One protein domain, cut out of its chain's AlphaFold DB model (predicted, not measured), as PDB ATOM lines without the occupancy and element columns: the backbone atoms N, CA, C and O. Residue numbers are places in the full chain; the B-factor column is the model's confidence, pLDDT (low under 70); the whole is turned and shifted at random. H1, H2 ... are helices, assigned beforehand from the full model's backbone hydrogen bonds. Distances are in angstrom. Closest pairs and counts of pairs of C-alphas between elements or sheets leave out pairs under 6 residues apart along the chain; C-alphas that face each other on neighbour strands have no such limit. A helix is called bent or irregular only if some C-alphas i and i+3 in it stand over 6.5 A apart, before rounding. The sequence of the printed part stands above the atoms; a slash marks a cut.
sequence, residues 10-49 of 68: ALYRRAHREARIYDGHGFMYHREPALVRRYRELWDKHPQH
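What this domain is: This is residues 10 to 49 of the 68 residues of an uncharacterized protein of Acidovorax sp. NB1 (UniProt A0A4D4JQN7). Two helices pack on each other about crosswise: the long, kinked H1 comes first, then a loop folds the backbone back, and residues 35 to 39 of H2 pack on H1 near Ala 19. Residues 24 to 30, round the far end of H1, and residues 43 to 49, from the last part of H2 onward, stick out from this contact. The printed part has 40 residues, with two named helices in the order H1, H2 and no named strand, and its class is all helix. It is compact, with a radius of gyration of the C-alphas of 10.2 A, yet elongated, spanning 31 by 19 by 16 A.

Where its parts are: Find C-alpha 10 at (-32.672, 25.836, 49.425), where H1, residues 10 to 28, begins; it runs 24.8 A from first to last C-alpha. Look near residue 22 for its kink of 59 degrees. H1 is irregular: C-alphas 24 and 27 are 8.4 A apart. After the tight link of five residues, find C-alpha 34 at (-43.457, 18.649, 39.925); from there H2, residues 34 to 45, runs 16.8 A to C-alpha 45 at (-51.553, 31.204, 47.549).

How they stand to each other: Look at Ala 19 and Val 36, whose C-alphas are the closest of H1 and H2, 5.2 A apart. The two helices touch, H2 with residues 35 to 39 alone. Their lines stand at 72 degrees, only just about perpendicular. Of the O i to N i+4 pairs, 13 of 15 in H1 and 7 of 8 in H2 are within hydrogen-bond range.

The domain as a whole: The two C-alphas farthest apart are those of His 30 and His 49, at 31.8 A. The printed part has no cut and no long link. Its mean pLDDT is 81.3; look to residues 46 to 49 for the values under 70, where the model's confidence is low.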
ATOM      1  N   ALA A  10     -33.426  26.466  50.508       80.56
ATOM      2  CA  ALA A  10     -32.672  25.836  49.425       80.56
ATOM      3  C   ALA A  10     -33.607  25.267  48.347       80.56
ATOM      4  O   ALA A  10     -33.401  25.514  47.160       80.56
ATOM      5  N   LEU A  11     -34.668  24.569  48.765       83.56
ATOM      6  CA  LEU A  11     -35.653  23.993  47.854       83.56
ATOM      7  C   LEU A  11     -36.430  25.072  47.095       83.56
ATOM      8  O   LEU A  11     -36.639  24.937  45.898       83.56
ATOM      9  N   TYR A  12     -36.784  26.164  47.771       82.88
ATOM     10  CA  TYR A  12     -37.434  27.321  47.165       82.88
ATOM     11  C   TYR A  12     -36.556  27.976  46.095       82.88
ATOM     12  O   TYR A  12     -37.001  28.192  44.974       82.88
ATOM     13  N   ARG A  13     -35.278  28.241  46.402       83.00
ATOM     14  CA  ARG A  13     -34.331  28.812  45.425       83.00
ATOM     15  C   ARG A  13     -34.161  27.913  44.208       83.00
ATOM     16  O   ARG A  13     -34.100  28.406  43.085       83.00
ATOM     17  N   ARG A  14     -34.095  26.600  44.435       86.19
ATOM     18  CA  ARG A  14     -34.049  25.615  43.356       86.19
ATOM     19  C   ARG A  14     -35.326  25.656  42.519       86.19
ATOM     20  O   ARG A  14     -35.222  25.709  41.303       86.19
ATOM     21  N   ALA A  15     -36.490  25.688  43.158       88.12
ATOM     22  CA  ALA A  15     -37.780  25.749  42.483       88.12
ATOM     23  C   ALA A  15     -37.941  27.031  41.653       88.12
ATOM     24  O   ALA A  15     -38.343  26.950  40.502       88.12
ATOM     25  N   HIS A  16     -37.523  28.185  42.180       85.44
ATOM     26  CA  HIS A  16     -37.475  29.446  41.438       85.44
ATOM     27  C   HIS A  16     -36.540  29.346  40.220       85.44
ATOM     28  O   HIS A  16     -36.921  29.715  39.111       85.44
ATOM     29  N   ARG A  17     -35.326  28.803  40.386       86.44
ATOM     30  CA  ARG A  17     -34.404  28.605  39.256       86.44
ATOM     31  C   ARG A  17     -35.002  27.679  38.193       86.44
ATOM     32  O   ARG A  17     -34.911  27.992  37.012       86.44
ATOM     33  N   GLU A  18     -35.599  26.563  38.606       87.38
ATOM     34  CA  GLU A  18     -36.245  25.616  37.690       87.38
ATOM     35  C   GLU A  18     -37.466  26.230  36.999       87.38
ATOM     36  O   GLU A  18     -37.627  26.021  35.803       87.38
ATOM     37  N   ALA A  19     -38.263  27.046  37.694       87.31
ATOM     38  CA  ALA A  19     -39.391  27.760  37.103       87.31
ATOM     39  C   ALA A  19     -38.925  28.725  36.006       87.31
ATOM     40  O   ALA A  19     -39.438  28.661  34.900       87.31
ATOM     41  N   ARG A  20     -37.867  29.514  36.241       86.38
ATOM     42  CA  ARG A  20     -37.306  30.412  35.211       86.38
ATOM     43  C   ARG A  20     -36.791  29.667  33.980       86.38
ATOM     44  O   ARG A  20     -36.949  30.148  32.864       86.38
ATOM     45  N   ILE A  21     -36.151  28.513  34.182       87.00
ATOM     46  CA  ILE A  21     -35.686  27.662  33.076       87.00
ATOM     47  C   ILE A  21     -36.888  27.092  32.321       87.00
ATOM     48  O   ILE A  21     -36.891  27.099  31.096       87.00
ATOM     49  N   TYR A  22     -37.913  26.635  33.040       87.19
ATOM     50  CA  TYR A  22     -39.136  26.111  32.444       87.19
ATOM     51  C   TYR A  22     -39.921  27.188  31.684       87.19
ATOM     52  O   TYR A  22     -40.405  26.921  30.595       87.19
ATOM     53  N   ASP A  23     -39.991  28.420  32.180       85.56
ATOM     54  CA  ASP A  23     -40.668  29.514  31.480       85.56
ATOM     55  C   ASP A  23     -39.944  29.878  30.167       85.56
ATOM     56  O   ASP A  23     -40.587  30.198  29.171       85.56
ATOM     57  N   GLY A  24     -38.608  29.780  30.131       85.69
ATOM     58  CA  GLY A  24     -37.814  30.054  28.926       85.69
ATOM     59  C   GLY A  24     -37.677  28.873  27.955       85.69
ATOM     60  O   GLY A  24     -37.526  29.075  26.750       85.69
ATOM     61  N   HIS A  25     -37.687  27.636  28.456       84.12
ATOM     62  CA  HIS A  25     -37.392  26.416  27.688       84.12
ATOM     63  C   HIS A  25     -38.451  25.324  27.867       84.12
ATOM     64  O   HIS A  25     -38.185  24.148  27.630       84.12
ATOM     65  N   GLY A  26     -39.668  25.689  28.271       78.75
ATOM     66  CA  GLY A  26     -40.749  24.751  28.586       78.75
ATOM     67  C   GLY A  26     -41.106  23.818  27.434       78.75
ATOM     68  O   GLY A  26     -41.479  22.675  27.672       78.75
ATOM     69  N   PHE A  27     -40.889  24.258  26.191       77.38
ATOM     70  CA  PHE A  27     -41.064  23.446  24.983       77.38
ATOM     71  C   PHE A  27     -40.120  22.231  24.906       77.38
ATOM     72  O   PHE A  27     -40.431  21.270  24.210       77.38
ATOM     73  N   MET A  28     -38.983  22.250  25.612       82.50
ATOM     74  CA  MET A  28     -38.056  21.111  25.690       82.50
ATOM     75  C   MET A  28     -38.510  20.044  26.696       82.50
ATOM     76  O   MET A  28     -37.948  18.951  26.738       82.50
ATOM     77  N   TYR A  29     -39.509  20.344  27.528       77.50
ATOM     78  CA  TYR A  29     -40.011  19.438  28.551       77.50
ATOM     79  C   TYR A  29     -41.311  18.775  28.095       77.50
ATOM     80  O   TYR A  29     -42.286  19.444  27.772       77.50
ATOM     81  N   HIS A  30     -41.377  17.443  28.174       78.94
ATOM     82  CA  HIS A  30     -42.619  16.702  27.909       78.94
ATOM     83  C   HIS A  30     -43.733  16.994  28.931       78.94
ATOM     84  O   HIS A  30     -44.914  16.833  28.634       78.94
ATOM     85  N   ARG A  31     -43.368  17.392  30.156       80.94
ATOM     86  CA  ARG A  31     -44.289  17.782  31.230       80.94
ATOM     87  C   ARG A  31     -43.587  18.741  32.188       80.94
ATOM     88  O   ARG A  31     -42.381  18.627  32.407       80.94
ATOM     89  N   GLU A  32     -44.354  19.638  32.800       81.50
ATOM     90  CA  GLU A  32     -43.865  20.513  33.865       81.50
ATOM     91  C   GLU A  32     -43.275  19.713  35.046       81.50
ATOM     92  O   GLU A  32     -43.926  18.789  35.557       81.50
ATOM     93  N   PRO A  33     -42.065  20.061  35.526       86.56
ATOM     94  CA  PRO A  33     -41.502  19.445  36.717       86.56
ATOM     95  C   PRO A  33     -42.411  19.644  37.935       86.56
ATOM     96  O   PRO A  33     -42.878  20.746  38.217       86.56
ATOM     97  N   ALA A  34     -42.597  18.593  38.738       87.56
ATOM     98  CA  ALA A  34     -43.457  18.649  39.925       87.56
ATOM     99  C   ALA A  34     -43.041  19.741  40.933       87.56
ATOM    100  O   ALA A  34     -43.876  20.239  41.689       87.56
ATOM    101  N   LEU A  35     -41.756  20.112  40.952       86.38
ATOM    102  CA  LEU A  35     -41.235  21.191  41.787       86.38
ATOM    103  C   LEU A  35     -41.672  22.578  41.287       86.38
ATOM    104  O   LEU A  35     -42.021  23.421  42.110       86.38
ATOM    105  N   VAL A  36     -41.705  22.783  39.966       86.69
ATOM    106  CA  VAL A  36     -42.199  24.013  39.326       86.69
ATOM    107  C   VAL A  36     -43.699  24.155  39.553       86.69
ATOM    108  O   VAL A  36     -44.152  25.215  39.977       86.69
ATOM    109  N   ARG A  37     -44.459  23.063  39.411       87.75
ATOM    110  CA  ARG A  37     -45.899  23.075  39.697       87.75
ATOM    111  C   ARG A  37     -46.198  23.484  41.140       87.75
ATOM    112  O   ARG A  37     -46.971  24.402  41.379       87.75
ATOM    113  N   ARG A  38     -45.522  22.860  42.113       86.19
ATOM    114  CA  ARG A  38     -45.654  23.217  43.540       86.19
ATOM    115  C   ARG A  38     -45.220  24.651  43.831       86.19
ATOM    116  O   ARG A  38     -45.747  25.264  44.753       86.19
ATOM    117  N   TYR A  39     -44.227  25.160  43.103       85.81
ATOM    118  CA  TYR A  39     -43.804  26.551  43.213       85.81
ATOM    119  C   TYR A  39     -44.921  27.484  42.751       85.81
ATOM    120  O   TYR A  39     -45.298  28.365  43.507       85.81
ATOM    121  N   ARG A  40     -45.534  27.241  41.590       83.50
ATOM    122  CA  ARG A  40     -46.690  28.024  41.126       83.50
ATOM    123  C   ARG A  40     -47.875  27.946  42.094       83.50
ATOM    124  O   ARG A  40     -48.386  28.982  42.489       83.50
ATOM    125  N   GLU A  41     -48.194  26.756  42.608       85.81
ATOM    126  CA  GLU A  41     -49.217  26.578  43.656       85.81
ATOM    127  C   GLU A  41     -48.919  27.393  44.936       85.81
ATOM    128  O   GLU A  41     -49.838  27.796  45.646       85.81
ATOM    129  N   LEU A  42     -47.639  27.609  45.271       80.94
ATOM    130  CA  LEU A  42     -47.231  28.469  46.387       80.94
ATOM    131  C   LEU A  42     -47.460  29.951  46.056       80.94
ATOM    132  O   LEU A  42     -47.944  30.687  46.910       80.94
ATOM    133  N   TRP A  43     -47.144  30.364  44.829       74.56
ATOM    134  CA  TRP A  43     -47.347  31.727  44.334       74.56
ATOM    135  C   TRP A  43     -48.816  32.113  44.202       74.56
ATOM    136  O   TRP A  43     -49.173  33.228  44.563       74.56
ATOM    137  N   ASP A  44     -49.669  31.184  43.776       79.25
ATOM    138  CA  ASP A  44     -51.118  31.395  43.716       79.25
ATOM    139  C   ASP A  44     -51.713  31.640  45.111       79.25
ATOM    140  O   ASP A  44     -52.681  32.380  45.265       79.25
ATOM    141  N   LYS A  45     -51.123  31.033  46.151       75.31
ATOM    142  CA  LYS A  45     -51.553  31.204  47.549       75.31
ATOM    143  C   LYS A  45     -50.950  32.433  48.225       75.31
ATOM    144  O   LYS A  45     -51.579  32.992  49.117       75.31
ATOM    145  N   HIS A  46     -49.740  32.820  47.832       67.12
ATOM    146  CA  HIS A  46     -48.979  33.918  48.429       67.12
ATOM    147  C   HIS A  46     -48.331  34.783  47.331       67.12
ATOM    148  O   HIS A  46     -47.112  34.722  47.135       67.12
ATOM    149  N   PRO A  47     -49.118  35.577  46.582       61.72
ATOM    150  CA  PRO A  47     -48.594  36.385  45.485       61.72
ATOM    151  C   PRO A  47     -47.643  37.475  46.003       61.72
ATOM    152  O   PRO A  47     -48.079  38.380  46.701       61.72
ATOM    153  N   GLN A  48     -46.354  37.356  45.647       59.22
ATOM    154  CA  GLN A  48     -45.199  38.292  45.657       59.22
ATOM    155  C   GLN A  48     -44.920  39.213  46.867       59.22
ATOM    156  O   GLN A  48     -43.761  39.552  47.094       59.22
ATOM    157  N   HIS A  49     -45.913  39.610  47.655       52.81
ATOM    158  CA  HIS A  49     -45.785  40.529  48.786       52.81
ATOM    159  C   HIS A  49     -45.760  39.841  50.149       52.81
ATOM    160  O   HIS A  49     -45.317  40.451  51.119       52.81
TER     161      HIS A  49